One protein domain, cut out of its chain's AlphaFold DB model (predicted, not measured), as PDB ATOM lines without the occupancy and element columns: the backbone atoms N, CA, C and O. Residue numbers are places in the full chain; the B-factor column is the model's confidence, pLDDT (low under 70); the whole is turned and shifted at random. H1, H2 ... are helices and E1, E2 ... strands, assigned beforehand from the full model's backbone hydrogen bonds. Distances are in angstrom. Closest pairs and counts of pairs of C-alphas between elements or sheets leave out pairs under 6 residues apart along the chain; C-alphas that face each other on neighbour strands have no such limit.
ATOM      1  N   THR A  10     222.094 211.627 276.847       95.62
ATOM      2  CA  THR A  10     222.109 211.761 275.381       95.62
ATOM      3  C   THR A  10     222.981 210.695 274.720       95.62
ATOM      4  O   THR A  10     222.583 210.120 273.709       95.62
ATOM      5  N   GLU A  11     224.150 210.389 275.288       95.88
ATOM      6  CA  GLU A  11     225.013 209.325 274.764       95.88
ATOM      7  C   GLU A  11     224.349 207.953 274.882       95.88
ATOM      8  O   GLU A  11     224.397 207.161 273.941       95.88
ATOM      9  N   GLN A  12     223.702 207.683 276.019       96.31
ATOM     10  CA  GLN A  12     222.961 206.445 276.237       96.31
ATOM     11  C   GLN A  12     221.769 206.333 275.273       96.31
ATOM     12  O   GLN A  12     221.606 205.303 274.620       96.31
ATOM     13  N   TYR A  13     220.998 207.413 275.105       95.62
ATOM     14  CA  TYR A  13     219.866 207.494 274.181       95.62
ATOM     15  C   TYR A  13     220.275 207.152 272.747       95.62
ATOM     16  O   TYR A  13     219.615 206.333 272.114       95.62
ATOM     17  N   ILE A  14     221.375 207.723 272.239       96.94
ATOM     18  CA  ILE A  14     221.848 207.462 270.867       96.94
ATOM     19  C   ILE A  14     222.105 205.964 270.655       96.94
ATOM     20  O   ILE A  14     221.738 205.412 269.616       96.94
ATOM     21  N   VAL A  15     222.712 205.297 271.640       96.25
ATOM     22  CA  VAL A  15     223.000 203.859 271.571       96.25
ATOM     23  C   VAL A  15     221.714 203.037 271.627       96.25
ATOM     24  O   VAL A  15     221.513 202.166 270.780       96.25
ATOM     25  N   TYR A  16     220.831 203.317 272.589       95.44
ATOM     26  CA  TYR A  16     219.576 202.577 272.742       95.44
ATOM     27  C   TYR A  16     218.649 202.767 271.543       95.44
ATOM     28  O   TYR A  16     218.106 201.786 271.040       95.44
ATOM     29  N   LYS A  17     218.525 203.997 271.037       94.38
ATOM     30  CA  LYS A  17     217.668 204.318 269.895       94.38
ATOM     31  C   LYS A  17     218.116 203.571 268.649       94.38
ATOM     32  O   LYS A  17     217.303 202.918 268.007       94.38
ATOM     33  N   ARG A  18     219.421 203.576 268.370       95.12
ATOM     34  CA  ARG A  18     219.987 202.812 267.258       95.12
ATOM     35  C   ARG A  18     219.694 201.313 267.381       95.12
ATOM     36  O   ARG A  18     219.284 200.706 266.401       95.12
ATOM     37  N   LEU A  19     219.876 200.732 268.568       93.25
ATOM     38  CA  LEU A  19     219.613 199.307 268.796       93.25
ATOM     39  C   LEU A  19     218.133 198.957 268.581       93.25
ATOM     40  O   LEU A  19     217.831 197.924 267.993       93.25
ATOM     41  N   ILE A  20     217.221 199.814 269.042       91.88
ATOM     42  CA  ILE A  20     215.775 199.626 268.871       91.88
ATOM     43  C   ILE A  20     215.373 199.772 267.395       91.88
ATOM     44  O   ILE A  20     214.617 198.945 266.892       91.88
ATOM     45  N   ASP A  21     215.907 200.771 266.688       92.06
ATOM     46  CA  ASP A  21     215.605 201.017 265.269       92.06
ATOM     47  C   ASP A  21     216.125 199.898 264.351       92.06
ATOM     48  O   ASP A  21     215.517 199.599 263.323       92.06
ATOM     49  N   GLU A  22     217.223 199.237 264.731       93.75
ATOM     50  CA  GLU A  22     217.775 198.068 264.031       93.75
ATOM     51  C   GLU A  22     216.975 196.768 264.296       93.75
ATOM     52  O   GLU A  22     217.250 195.745 263.666       93.75
ATOM     53  N   MET A  23     215.962 196.793 265.176       90.44
ATOM     54  CA  MET A  23     215.155 195.630 265.591       90.44
ATOM     55  C   MET A  23     213.640 195.811 265.327       90.44
ATOM     56  O   MET A  23     212.823 195.654 266.242       90.44
ATOM     57  N   PRO A  24     213.206 196.125 264.089       87.81
ATOM     58  CA  PRO A  24     211.803 196.407 263.799       87.81
ATOM     59  C   PRO A  24     210.907 195.186 264.056       87.81
ATOM     60  O   PRO A  24     211.128 194.104 263.516       87.81
ATOM     61  N   GLY A  25     209.868 195.373 264.874       85.44
ATOM     62  CA  GLY A  25     208.894 194.325 265.201       85.44
ATOM     63  C   GLY A  25     209.426 193.213 266.113       85.44
ATOM     64  O   GLY A  25     208.712 192.240 266.353       85.44
ATOM     65  N   LEU A  26     210.649 193.346 266.633       88.12
ATOM     66  CA  LEU A  26     211.249 192.387 267.554       88.12
ATOM     67  C   LEU A  26     211.324 192.963 268.971       88.12
ATOM     68  O   LEU A  26     211.555 194.159 269.151       88.12
ATOM     69  N   PRO A  27     211.160 192.120 270.002       87.38
ATOM     70  CA  PRO A  27     211.310 192.574 271.366       87.38
ATOM     71  C   PRO A  27     212.765 192.828 271.750       87.38
ATOM     72  O   PRO A  27     213.629 191.970 271.575       87.38
ATOM     73  N   VAL A  28     213.006 193.972 272.389       89.44
ATOM     74  CA  VAL A  28     214.321 194.392 272.883       89.44
ATOM     75  C   VAL A  28     214.277 194.462 274.400       89.44
ATOM     76  O   VAL A  28     213.475 195.190 274.971       89.44
ATOM     77  N   THR A  29     215.130 193.702 275.084       90.75
ATOM     78  CA  THR A  29     215.254 193.771 276.550       90.75
ATOM     79  C   THR A  29     216.551 194.465 276.920       90.75
ATOM     80  O   THR A  29     217.633 193.943 276.655       90.75
ATOM     81  N   ILE A  30     216.441 195.638 277.534       92.25
ATOM     82  CA  ILE A  30     217.580 196.408 278.016       92.25
ATOM     83  C   ILE A  30     217.792 196.063 279.486       92.25
ATOM     84  O   ILE A  30     216.956 196.345 280.344       92.25
ATOM     85  N   ARG A  31     218.936 195.443 279.772       93.44
ATOM     86  CA  ARG A  31     219.409 195.237 281.140       93.44
ATOM     87  C   ARG A  31     219.991 196.549 281.662       93.44
ATOM     88  O   ARG A  31     220.866 197.118 281.006       93.44
ATOM     89  N   THR A  32     219.523 197.015 282.817       92.56
ATOM     90  CA  THR A  32     220.085 198.209 283.467       92.56
ATOM     91  C   THR A  32     221.520 197.947 283.930       92.56
ATOM     92  O   THR A  32     222.029 196.827 283.830       92.56
ATOM     93  N   LEU A  33     222.213 198.999 284.370       91.31
ATOM     94  CA  LEU A  33     223.630 198.949 284.713       91.31
ATOM     95  C   LEU A  33     223.945 197.798 285.685       91.31
ATOM     96  O   LEU A  33     223.476 197.757 286.819       91.31
ATOM     97  N   ASP A  34     224.795 196.884 285.221       87.81
ATOM     98  CA  ASP A  34     225.303 195.744 285.979       87.81
ATOM     99  C   ASP A  34     226.800 195.949 286.225       87.81
ATOM    100  O   ASP A  34     227.656 195.515 285.447       87.81
ATOM    101  N   VAL A  35     227.107 196.727 287.260       82.06
ATOM    102  CA  VAL A  35     228.476 197.066 287.655       82.06
ATOM    103  C   VAL A  35     228.801 196.406 288.996       82.06
ATOM    104  O   VAL A  35     227.973 196.415 289.901       82.06
ATOM    105  N   GLY A  36     229.988 195.801 289.109       67.25
ATOM    106  CA  GLY A  36     230.507 195.194 290.343       67.25
ATOM    107  C   GLY A  36     231.648 196.006 290.962       67.25
ATOM    108  O   GLY A  36     232.155 196.937 290.328       67.25
ATOM    109  N   GLY A  37     232.077 195.621 292.169       57.53
ATOM    110  CA  GLY A  37     233.014 196.381 293.009       57.53
ATOM    111  C   GLY A  37     234.279 196.885 292.303       57.53
ATOM    112  O   GLY A  37     234.584 198.064 292.407       57.53
ATOM    113  N   GLU A  38     234.969 196.068 291.496       56.06
ATOM    114  CA  GLU A  38     236.192 196.511 290.792       56.06
ATOM    115  C   GLU A  38     235.967 197.690 289.833       56.06
ATOM    116  O   GLU A  38     236.808 198.581 289.712       56.06
ATOM    117  N   LYS A  39     234.817 197.717 289.151       57.28
ATOM    118  CA  LYS A  39     234.477 198.809 288.234       57.28
ATOM    119  C   LYS A  39     233.922 200.008 288.993       57.28
ATOM    120  O   LYS A  39     234.214 201.125 288.594       57.28
ATOM    121  N   VAL A  40     233.175 199.789 290.078       53.94
ATOM    122  CA  VAL A  40     232.644 200.852 290.948       53.94
ATOM    123  C   VAL A  40     233.764 201.612 291.664       53.94
ATOM    124  O   VAL A  40     233.741 202.836 291.654       53.94
ATOM    125  N   LEU A  41     234.783 200.919 292.184       51.38
ATOM    126  CA  LEU A  41     235.961 201.508 292.848       51.38
ATOM    127  C   LEU A  41     236.786 202.427 291.933       51.38
ATOM    128  O   LEU A  41     237.562 203.245 292.405       51.38
ATOM    129  N   SER A  42     236.632 202.300 290.611       55.72
ATOM    130  CA  SER A  42     237.252 203.221 289.649       55.72
ATOM    131  C   SER A  42     236.487 204.549 289.519       55.72
ATOM    132  O   SER A  42     237.045 205.520 289.016       55.72
ATOM    133  N   TYR A  43     235.209 204.578 289.918       51.69
ATOM    134  CA  TYR A  43     234.313 205.741 289.833       51.69
ATOM    135  C   TYR A  43     233.975 206.353 291.201       51.69
ATOM    136  O   TYR A  43     233.562 207.509 291.246       51.69
ATOM    137  N   LEU A  44     234.117 205.597 292.292       53.62
ATOM    138  CA  LEU A  44     233.885 206.036 293.666       53.62
ATOM    139  C   LEU A  44     235.188 205.907 294.464       53.62
ATOM    140  O   LEU A  44     235.734 204.811 294.558       53.62
ATOM    141  N   ASP A  45     235.644 207.002 295.077       51.97
ATOM    142  CA  ASP A  45     236.761 207.052 296.043       51.97
ATOM    143  C   ASP A  45     236.399 206.367 297.388       51.97
ATOM    144  O   ASP A  45     236.745 206.845 298.470       51.97
ATOM    145  N   GLU A  46     235.644 205.267 297.366       50.25
ATOM    146  CA  GLU A  46     235.214 204.559 298.574       50.25
ATOM    147  C   GLU A  46     236.126 203.365 298.873       50.25
ATOM    148  O   GLU A  46     236.575 202.643 297.983       50.25
ATOM    149  N   ALA A  47     236.450 203.194 300.158       48.72
ATOM    150  CA  ALA A  47     237.354 202.164 300.654       48.72
ATOM    151  C   ALA A  47     236.921 200.762 300.193       48.72
ATOM    152  O   ALA A  47     235.736 200.439 300.222       48.72
ATOM    153  N   GLN A  48     237.891 199.928 299.797       55.28
ATOM    154  CA  GLN A  48     237.656 198.544 299.378       55.28
ATOM    155  C   GLN A  48     236.733 197.813 300.364       55.28
ATOM    156  O   GLN A  48     237.116 197.562 301.509       55.28
ATOM    157  N   GLU A  49     235.527 197.448 299.915       55.38
ATOM    158  CA  GLU A  49     234.658 196.577 300.698       55.38
ATOM    159  C   GLU A  49     235.305 195.190 300.851       55.38
ATOM    160  O   GLU A  49     235.859 194.653 299.887       55.38
ATOM    161  N   PRO A  50     235.209 194.566 302.039       55.47
ATOM    162  CA  PRO A  50     235.859 193.287 302.319       55.47
ATOM    163  C   PRO A  50     235.318 192.123 301.472       55.47
ATOM    164  O   PRO A  50     235.993 191.102 301.355       55.47
ATOM    165  N   ASN A  51     234.125 192.256 300.874       58.19
ATOM    166  CA  ASN A  51     233.590 191.288 299.917       58.19
ATOM    167  C   ASN A  51     232.840 191.971 298.749       58.19
ATOM    168  O   ASN A  51     231.641 192.233 298.860       58.19
ATOM    169  N   PRO A  52     233.507 192.189 297.601       59.66
ATOM    170  CA  PRO A  52     232.916 192.813 296.414       59.66
ATOM    171  C   PRO A  52     231.736 192.054 295.785       59.66
ATOM    172  O   PRO A  52     230.933 192.662 295.076       59.66
ATOM    173  N   GLU A  53     231.622 190.737 295.999       53.66
ATOM    174  CA  GLU A  53     230.554 189.918 295.405       53.66
ATOM    175  C   GLU A  53     229.221 190.075 296.147       53.66
ATOM    176  O   GLU A  53     228.163 190.136 295.514       53.66
ATOM    177  N   LEU A  54     229.277 190.208 297.476       58.75
ATOM    178  CA  LEU A  54     228.119 190.499 298.333       58.75
ATOM    179  C   LEU A  54     227.862 192.004 298.502       58.75
ATOM    180  O   LEU A  54     226.821 192.392 299.031       58.75
ATOM    181  N   GLY A  55     228.793 192.831 298.037       65.62
ATOM    182  CA  GLY A  55     228.800 194.276 298.211       65.62
ATOM    183  C   GLY A  55     227.828 195.068 297.332       65.62
ATOM    184  O   GLY A  55     226.852 194.550 296.757       65.62
ATOM    185  N   LEU A  56     228.113 196.366 297.227       68.81
ATOM    186  CA  LEU A  56     227.361 197.334 296.427       68.81
ATOM    187  C   LEU A  56     227.568 197.104 294.916       68.81
ATOM    188  O   LEU A  56     228.490 197.633 294.296       68.81
ATOM    189  N   ARG A  57     226.680 196.318 294.302       80.81
ATOM    190  CA  ARG A  57     226.690 196.021 292.861       80.81
ATOM    191  C   ARG A  57     225.309 196.138 292.232       80.81
ATOM    192  O   ARG A  57     224.294 196.048 292.927       80.81
ATOM    193  N   SER A  58     225.286 196.285 290.911       86.44
ATOM    194  CA  SER A  58     224.086 196.122 290.081       86.44
ATOM    195  C   SER A  58     222.924 196.991 290.602       86.44
ATOM    196  O   SER A  58     223.130 198.190 290.801       86.44
ATOM    197  N   ILE A  59     221.741 196.425 290.888       89.12
ATOM    198  CA  ILE A  59     220.598 197.215 291.369       89.12
ATOM    199  C   ILE A  59     220.877 197.974 292.675       89.12
ATOM    200  O   ILE A  59     220.445 199.114 292.820       89.12
ATOM    201  N   ARG A  60     221.634 197.388 293.614       88.69
ATOM    202  CA  ARG A  60     221.956 198.039 294.895       88.69
ATOM    203  C   ARG A  60     222.773 199.303 294.651       88.69
ATOM    204  O   ARG A  60     222.463 200.356 295.201       88.69
ATOM    205  N   PHE A  61     223.757 199.211 293.751       88.88
ATOM    206  CA  PHE A  61     224.554 200.359 293.328       88.88
ATOM    207  C   PHE A  61     223.685 201.444 292.692       88.88
ATOM    208  O   PHE A  61     223.793 202.608 293.071       88.88
ATOM    209  N   THR A  62     222.821 201.089 291.739       90.25
ATOM    210  CA  THR A  62     222.009 202.076 291.014       90.25
ATOM    211  C   THR A  62     220.922 202.705 291.887       90.25
ATOM    212  O   THR A  62     220.650 203.890 291.735       90.25
ATOM    213  N   LEU A  63     220.342 201.962 292.837       90.50
ATOM    214  CA  LEU A  63     219.391 202.515 293.810       90.50
ATOM    215  C   LEU A  63     220.069 203.496 294.776       90.50
ATOM    216  O   LEU A  63     219.503 204.548 295.063       90.50
ATOM    217  N   GLN A  64     221.299 203.209 295.215       89.75
ATOM    218  CA  GLN A  64     222.090 204.146 296.022       89.75
ATOM    219  C   GLN A  64     222.570 205.359 295.201       89.75
ATOM    220  O   GLN A  64     222.625 206.475 295.708       89.75
ATOM    221  N   ASN A  65     222.869 205.164 293.913       89.44
ATOM    222  CA  ASN A  65     223.338 206.198 292.987       89.44
ATOM    223  C   ASN A  65     222.220 206.636 292.033       89.44
ATOM    224  O   ASN A  65     222.328 206.502 290.808       89.44
ATOM    225  N   ARG A  66     221.141 207.190 292.601       90.69
ATOM    226  CA  ARG A  66     219.888 207.473 291.883       90.69
ATOM    227  C   ARG A  66     220.070 208.304 290.609       90.69
ATOM    228  O   ARG A  66     219.450 208.001 289.601       90.69
ATOM    229  N   VAL A  67     220.982 209.280 290.608       91.38
ATOM    230  CA  VAL A  67     221.278 210.109 289.422       91.38
ATOM    231  C   VAL A  67     221.748 209.260 288.236       91.38
ATOM    232  O   VAL A  67     221.297 209.475 287.111       91.38
ATOM    233  N   VAL A  68     222.624 208.276 288.469       91.81
ATOM    234  CA  VAL A  68     223.113 207.363 287.420       91.81
ATOM    235  C   VAL A  68     221.965 206.509 286.894       91.81
ATOM    236  O   VAL A  68     221.827 206.331 285.683       91.81
ATOM    237  N   PHE A  69     221.125 206.012 287.801       94.00
ATOM    238  CA  PHE A  69     220.004 205.157 287.445       94.00
ATOM    239  C   PHE A  69     218.949 205.902 286.630       94.00
ATOM    240  O   PHE A  69     218.619 205.483 285.525       94.00
ATOM    241  N   GLU A  70     218.484 207.046 287.122       94.75
ATOM    242  CA  GLU A  70     217.508 207.882 286.428       94.75
ATOM    243  C   GLU A  70     218.013 208.342 285.056       94.75
ATOM    244  O   GLU A  70     217.254 208.341 284.093       94.75
ATOM    245  N   THR A  71     219.302 208.690 284.940       94.94
ATOM    246  CA  THR A  71     219.924 209.050 283.652       94.94
ATOM    247  C   THR A  71     219.784 207.915 282.639       94.94
ATOM    248  O   THR A  71     219.440 208.149 281.481       94.94
ATOM    249  N   GLN A  72     220.025 206.675 283.066       95.75
ATOM    250  CA  GLN A  72     219.848 205.510 282.207       95.75
ATOM    251  C   GLN A  72     218.374 205.255 281.876       95.75
ATOM    252  O   GLN A  72     218.046 204.995 280.719       95.75
ATOM    253  N   ILE A  73     217.482 205.342 282.864       95.12
ATOM    254  CA  ILE A  73     216.047 205.121 282.666       95.12
ATOM    255  C   ILE A  73     215.462 206.146 281.690       95.12
ATOM    256  O   ILE A  73     214.826 205.741 280.720       95.12
ATOM    257  N   ARG A  74     215.730 207.446 281.872       94.50
ATOM    258  CA  ARG A  74     215.274 208.499 280.945       94.50
ATOM    259  C   ARG A  74     215.770 208.251 279.522       94.50
ATOM    260  O   ARG A  74     214.990 208.341 278.577       94.50
ATOM    261  N   ALA A  75     217.031 207.845 279.362       95.25
ATOM    262  CA  ALA A  75     217.585 207.495 278.057       95.25
ATOM    263  C   ALA A  75     216.867 206.300 277.402       95.25
ATOM    264  O   ALA A  75     216.604 206.337 276.197       95.25
ATOM    265  N   ILE A  76     216.544 205.255 278.173       93.69
ATOM    266  CA  ILE A  76     215.804 204.080 277.688       93.69
ATOM    267  C   ILE A  76     214.381 204.467 277.283       93.69
ATOM    268  O   ILE A  76     213.966 204.147 276.171       93.69
ATOM    269  N   LEU A  77     213.652 205.164 278.159       91.88
ATOM    270  CA  LEU A  77     212.272 205.589 277.913       91.88
ATOM    271  C   LEU A  77     212.191 206.464 276.658       91.88
ATOM    272  O   LEU A  77     211.397 206.193 275.761       91.88
ATOM    273  N   ARG A  78     213.093 207.442 276.534       92.00
ATOM    274  CA  ARG A  78     213.193 208.299 275.350       92.00
ATOM    275  C   ARG A  78     213.515 207.512 274.076       92.00
ATOM    276  O   ARG A  78     212.981 207.813 273.015       92.00
ATOM    277  N   ALA A  79     214.385 206.504 274.146       92.19
ATOM    278  CA  ALA A  79     214.725 205.673 272.989       92.19
ATOM    279  C   ALA A  79     213.587 204.727 272.570       92.19
ATOM    280  O   ALA A  79     213.492 204.367 271.395       92.19
ATOM    281  N   ALA A  80     212.739 204.334 273.522       89.69
ATOM    282  CA  ALA A  80     211.590 203.465 273.307       89.69
ATOM    283  C   ALA A  80     210.370 204.187 272.717       89.69
ATOM    284  O   ALA A  80     209.401 203.524 272.352       89.69
ATOM    285  N   GLU A  81     210.397 205.517 272.594       86.88
ATOM    286  CA  GLU A  81     209.304 206.277 271.992       86.88
ATOM    287  C   GLU A  81     208.972 205.743 270.583       86.88
ATOM    288  O   GLU A  81     209.833 205.625 269.707       86.88
ATOM    289  N   GLY A  82     207.702 205.373 270.382       81.12
ATOM    290  CA  GLY A  82     207.214 204.761 269.143       81.12
ATOM    291  C   GLY A  82     207.416 203.242 269.027       81.12
ATOM    292  O   GLY A  82     207.019 202.672 268.012       81.12
ATOM    293  N   SER A  83     207.977 202.569 270.040       78.50
ATOM    294  CA  SER A  83     208.126 201.108 270.090       78.50
ATOM    295  C   SER A  83     207.409 200.504 271.299       78.50
ATOM    296  O   SER A  83     207.697 200.836 272.445       78.50
ATOM    297  N   SER A  84     206.505 199.553 271.054       75.31
ATOM    298  CA  SER A  84     205.765 198.837 272.104       75.31
ATOM    299  C   SER A  84     206.483 197.583 272.628       75.31
ATOM    300  O   SER A  84     205.994 196.922 273.544       75.31
ATOM    301  N   LEU A  85     207.642 197.231 272.059       84.38
ATOM    302  CA  LEU A  85     208.323 195.954 272.307       84.38
ATOM    303  C   LEU A  85     209.628 196.090 273.118       84.38
ATOM    304  O   LEU A  85     210.427 195.151 273.169       84.38
ATOM    305  N   VAL A  86     209.858 197.233 273.766       87.56
ATOM    306  CA  VAL A  86     211.028 197.456 274.633       87.56
ATOM    307  C   VAL A  86     210.712 197.035 276.068       87.56
ATOM    308  O   VAL A  86     209.654 197.353 276.590       87.56
ATOM    309  N   ARG A  87     211.633 196.324 276.720       89.12
ATOM    310  CA  ARG A  87     211.536 195.870 278.116       89.12
ATOM    311  C   ARG A  87     212.743 196.331 278.919       89.12
ATOM    312  O   ARG A  87     213.851 196.374 278.380       89.12
ATOM    313  N   ILE A  88     212.543 196.598 280.206       91.00
ATOM    314  CA  ILE A  88     213.616 196.933 281.152       91.00
ATOM    315  C   ILE A  88     213.804 195.757 282.107       91.00
ATOM    316  O   ILE A  88     212.836 195.256 282.680       91.00
ATOM    317  N   MET A  89     215.048 195.318 282.273       89.88
ATOM    318  CA  MET A  89     215.405 194.241 283.195       89.88
ATOM    319  C   MET A  89     216.385 194.738 284.253       89.88
ATOM    320  O   MET A  89     217.454 195.256 283.915       89.88
ATOM    321  N   PHE A  90     216.049 194.517 285.525       90.19
ATOM    322  CA  PHE A  90     216.902 194.870 286.659       90.19
ATOM    323  C   PHE A  90     217.778 193.671 287.068       90.19
ATOM    324  O   PHE A  90     217.241 192.600 287.372       90.19
ATOM    325  N   PRO A  91     219.118 193.803 287.062       89.38
ATOM    326  CA  PRO A  91     220.023 192.730 287.457       89.38
ATOM    327  C   PRO A  91     220.153 192.620 288.981       89.38
ATOM    328  O   PRO A  91     220.257 193.637 289.669       89.38
ATOM    329  N   MET A  92     220.279 191.386 289.482       86.50
ATOM    330  CA  MET A  92     220.628 191.082 290.880       86.50
ATOM    331  C   MET A  92     219.606 191.594 291.906       86.50
ATOM    332  O   MET A  92     219.986 192.012 293.003       86.50
ATOM    333  N   ILE A  93     218.316 191.576 291.558       85.25
ATOM    334  CA  ILE A  93     217.246 191.814 292.535       85.25
ATOM    335  C   ILE A  93     217.279 190.680 293.562       85.25
ATOM    336  O   ILE A  93     217.209 189.510 293.189       85.25
ATOM    337  N   SER A  94     217.374 191.022 294.845       83.69
ATOM    338  CA  SER A  94     217.378 190.056 295.952       83.69
ATOM    339  C   SER A  94     216.200 190.224 296.915       83.69
ATOM    340  O   SER A  94     216.086 189.466 297.874       83.69
ATOM    341  N   SER A  95     215.355 191.239 296.718       86.31
ATOM    342  CA  SER A  95     214.152 191.457 297.522       86.31
ATOM    343  C   SER A  95     213.043 192.129 296.718       86.31
ATOM    344  O   SER A  95     213.295 192.824 295.732       86.31
ATOM    345  N   LEU A  96     211.802 191.943 297.176       87.50
ATOM    346  CA  LEU A  96     210.639 192.616 296.605       87.50
ATOM    347  C   LEU A  96     210.758 194.143 296.718       87.50
ATOM    348  O   LEU A  96     210.442 194.842 295.761       87.50
ATOM    349  N   ASP A  97     211.271 194.650 297.838       89.19
ATOM    350  CA  ASP A  97     211.436 196.091 298.060       89.19
ATOM    351  C   ASP A  97     212.366 196.723 297.018       89.19
ATOM    352  O   ASP A  97     212.020 197.736 296.423       89.19
ATOM    353  N   GLN A  98     213.492 196.071 296.686       89.06
ATOM    354  CA  GLN A  98     214.389 196.552 295.625       89.06
ATOM    355  C   GLN A  98     213.685 196.628 294.270       89.06
ATOM    356  O   GLN A  98     213.930 197.545 293.488       89.06
ATOM    357  N   PHE A  99     212.825 195.652 293.974       87.44
ATOM    358  CA  PHE A  99     212.051 195.655 292.740       87.44
ATOM    359  C   PHE A  99     211.012 196.780 292.727       87.44
ATOM    360  O   PHE A  99     210.872 197.463 291.712       87.44
ATOM    361  N   ILE A 100     210.311 196.997 293.843       88.62
ATOM    362  CA  ILE A 100     209.339 198.086 293.996       88.62
ATOM    363  C   ILE A 100     210.036 199.442 293.841       88.62
ATOM    364  O   ILE A 100     209.579 200.258 293.041       88.62
ATOM    365  N   ASP A 101     211.164 199.655 294.511       91.88
ATOM    366  CA  ASP A 101     211.939 200.896 294.417       91.88
ATOM    367  C   ASP A 101     212.428 201.142 292.986       91.88
ATOM    368  O   ASP A 101     212.317 202.252 292.460       91.88
ATOM    369  N   ALA A 102     212.915 200.099 292.310       90.50
ATOM    370  CA  ALA A 102     213.341 200.192 290.919       90.50
ATOM    371  C   ALA A 102     212.179 200.563 289.987       90.50
ATOM    372  O   ALA A 102     212.325 201.440 289.132       90.50
ATOM    373  N   LYS A 103     211.007 199.944 290.180       88.44
ATOM    374  CA  LYS A 103     209.780 200.309 289.461       88.44
ATOM    375  C   LYS A 103     209.370 201.750 289.743       88.44
ATOM    376  O   LYS A 103     208.956 202.440 288.813       88.44
ATOM    377  N   GLN A 104     209.499 202.211 290.984       91.19
ATOM    378  CA  GLN A 104     209.169 203.584 291.345       91.19
ATOM    379  C   GLN A 104     210.088 204.577 290.630       91.19
ATOM    380  O   GLN A 104     209.599 205.553 290.081       91.19
ATOM    381  N   VAL A 105     211.392 204.298 290.534       92.12
ATOM    382  CA  VAL A 105     212.322 205.145 289.761       92.12
ATOM    383  C   VAL A 105     211.922 205.221 288.287       92.12
ATOM    384  O   VAL A 105     211.967 206.301 287.699       92.12
ATOM    385  N   VAL A 106     211.506 204.100 287.683       91.38
ATOM    386  CA  VAL A 106     210.975 204.104 286.309       91.38
ATOM    387  C   VAL A 106     209.726 204.969 286.201       91.38
ATOM    388  O   VAL A 106     209.650 205.788 285.289       91.38
ATOM    389  N   SER A 107     208.790 204.834 287.141       88.75
ATOM    390  CA  SER A 107     207.579 205.659 287.178       88.75
ATOM    391  C   SER A 107     207.886 207.146 287.352       88.75
ATOM    392  O   SER A 107     207.219 207.967 286.738       88.75
ATOM    393  N   ASP A 108     208.872 207.499 288.175       89.62
ATOM    394  CA  ASP A 108     209.239 208.894 288.440       89.62
ATOM    395  C   ASP A 108     209.925 209.550 287.235       89.62
ATOM    396  O   ASP A 108     209.897 210.768 287.088       89.62
ATOM    397  N   CYS A 109     210.572 208.748 286.384       89.62
ATOM    398  CA  CYS A 109     211.209 209.212 285.153       89.62
ATOM    399  C   CYS A 109     210.247 209.262 283.959       89.62
ATOM    400  O   CYS A 109     210.633 209.768 282.902       89.62
ATOM    401  N   ASP A 110     209.040 208.709 284.088       80.19
ATOM    402  CA  ASP A 110     208.019 208.790 283.052       80.19
ATOM    403  C   ASP A 110     207.256 210.114 283.152       80.19
ATOM    404  O   ASP A 110     206.295 210.267 283.907       80.19
ATOM    405  N   ASP A 111     207.647 211.077 282.325       60.25
ATOM    406  CA  ASP A 111     206.888 212.309 282.116       60.25
ATOM    407  C   ASP A 111     205.644 212.036 281.242       60.25
ATOM    408  O   ASP A 111     205.588 212.471 280.098       60.25
ATOM    409  N   GLN A 112     204.653 211.290 281.755       47.53
ATOM    410  CA  GLN A 112     203.255 211.077 281.294       47.53
ATOM    411  C   GLN A 112     202.943 210.772 279.801       47.53
ATOM    412  O   GLN A 112     201.793 210.449 279.471       47.53
ATOM    413  N   ALA A 113     203.902 210.861 278.883       43.81
ATOM    414  CA  ALA A 113     203.732 210.733 277.438       43.81
ATOM    415  C   ALA A 113     204.265 209.396 276.902       43.81
ATOM    416  O   ALA A 113     203.721 208.882 275.921       43.81
ATOM    417  N   VAL A 114     205.266 208.800 277.561       47.41
ATOM    418  CA  VAL A 114     205.965 207.605 277.065       47.41
ATOM    419  C   VAL A 114     205.260 206.319 277.513       47.41
ATOM    420  O   VAL A 114     205.000 205.459 276.664       47.41
ATOM    421  N   LEU A 115     204.824 206.195 278.777       45.59
ATOM    422  CA  LEU A 115     204.119 204.981 279.232       45.59
ATOM    423  C   LEU A 115     202.762 204.731 278.561       45.59
ATOM    424  O   LEU A 115     202.314 203.588 278.523       45.59
ATOM    425  N   ARG A 116     202.120 205.739 277.947       45.41
ATOM    426  CA  ARG A 116     200.865 205.516 277.191       45.41
ATOM    427  C   ARG A 116     201.040 204.564 276.000       45.41
ATOM    428  O   ARG A 116     200.049 204.013 275.532       45.41
ATOM    429  N   HIS A 117     202.276 204.364 275.533       41.62
ATOM    430  CA  HIS A 117     202.625 203.437 274.449       41.62
ATOM    431  C   HIS A 117     203.654 202.372 274.864       41.62
ATOM    432  O   HIS A 117     203.950 201.467 274.081       41.62
ATOM    433  N   PHE A 118     204.187 202.445 276.086       47.97
ATOM    434  CA  PHE A 118     205.153 201.485 276.603       47.97
ATOM    435  C   PHE A 118     204.417 200.312 277.268       47.97
ATOM    436  O   PHE A 118     204.193 200.291 278.473       47.97
ATOM    437  N   SER A 119     204.065 199.294 276.483       50.34
ATOM    438  CA  SER A 119     203.603 197.988 276.992       50.34
ATOM    439  C   SER A 119     204.761 197.087 277.456       50.34
ATOM    440  O   SER A 119     204.661 195.861 277.448       50.34
ATOM    441  N   GLY A 120     205.908 197.680 277.783       52.22
ATOM    442  CA  GLY A 120     207.122 196.962 278.130       52.22
ATOM    443  C   GLY A 120     207.029 196.294 279.495       52.22
ATOM    444  O   GLY A 120     206.943 196.972 280.514       52.22
ATOM    445  N   ALA A 121     207.110 194.965 279.534       58.69
ATOM    446  CA  ALA A 121     207.228 194.228 280.788       58.69
ATOM    447  C   ALA A 121     208.534 194.590 281.526       58.69
ATOM    448  O   ALA A 121     209.606 194.652 280.915       58.69
ATOM    449  N   MET A 122     208.442 194.787 282.844       65.06
ATOM    450  CA  MET A 122     209.597 194.905 283.738       65.06
ATOM    451  C   MET A 122     209.868 193.556 284.392       65.06
ATOM    452  O   MET A 122     208.967 192.973 284.992       65.06
ATOM    453  N   THR A 123     211.101 193.063 284.293       61.03
ATOM    454  CA  THR A 123     211.479 191.759 284.853       61.03
ATOM    455  C   THR A 123     212.687 191.868 285.778       61.03
ATOM    456  O   THR A 123     213.580 192.697 285.590       61.03
ATOM    457  N   ALA A 124     212.711 191.012 286.797       59.69
ATOM    458  CA  ALA A 124     213.862 190.796 287.659       59.69
ATOM    459  C   ALA A 124     214.594 189.523 287.209       59.69
ATOM    460  O   ALA A 124     213.946 188.521 286.905       59.69
ATOM    461  N   MET A 125     215.929 189.542 287.180       52.44
ATOM    462  CA  MET A 125     216.712 188.302 287.234       52.44
ATOM    463  C   MET A 125     217.367 188.193 288.608       52.44
ATOM    464  O   MET A 125     218.146 189.067 289.001       52.44
ATOM    465  N   GLU A 126     217.033 187.117 289.317       47.28
ATOM    466  CA  GLU A 126     217.735 186.684 290.522       47.28
ATOM    467  C   GLU A 126     219.098 186.089 290.139       47.28
ATOM    468  O   GLU A 126     219.291 185.621 289.014       47.28
TER     469      GLU A 126
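What this domain is: This is residues 10 to 126 of the 137 residues of the protein "PEP-utilizers_C domain-containing protein" of Deltaproteobacteria bacterium (UniProt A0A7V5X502). A small sheet of three parallel strands, in the order E1 E2 E3, has helices H4 and H5 crossed over one face, with H1 packed on H4 and H3 on H5. A looping arm with H2 reaches out at one end and makes much of the length; its residues 42 to 47 stick out. The printed part has 117 residues, with five named helices and three named strands in the order H1 E1 H2 H3 H4 E2 H5 E3, a mixed class. It is compact, with a radius of gyration of the C-alphas of 14.8 A, and spans 45 by 29 by 24 A.

Where its parts are: Find C-alpha 10 at (222.109, 211.761, 275.381); from there H1, residues 10 to 21, runs 16.1 A. Next come E1, residues 28 to 31, H2, residues 37 to 40, and H3, residues 58 to 64. H4, residues 66 to 79, runs 19.7 A; E2, residues 86 to 91, 16.4 A; H5, residues 96 to 109, 20.2 A. E3, residues 122 to 125, ends at C-alpha 125 (216.712, 188.302, 287.234).

How they stand to each other: Look within hydrogen-bond range for N 30 and O 87 between E1 and E2, 2.8 A, and N 90 and O 123 between E2 and E3, 3.1 A. H4 and H5 on one face make two layers, helices over a sheet. E2, H5, E3 is a strand-helix-strand unit, parallel neighbours joined through a helix, with a right-handed crossover; E1, H2 H3 H4, E2 is another. The hub H4 touches H5 with residues 70 to 74 alone, closest C-alphas Arg 74 and Cys 109, 5.9 A, at a steep tilt of 60 degrees. H1 touches H4, closest C-alphas Lys 17 and Ala 79, 4.5 A. H3 touches H5, closest C-alphas Leu 63 and Ala 102, 7.1 A. H2 is not on the sheet. In H1, H3, H4 and H5 every O i to N i+4 pair is within range; H2 is too short for one.

The domain as a whole: The farthest C-alphas, Gly 25 and Ala 47, are 46.1 A apart. The printed part has no cut; the links H2 to H3 and H5 to E3 are long. Find pLDDT under 70 at residues 36 to 56 and 111 to 126.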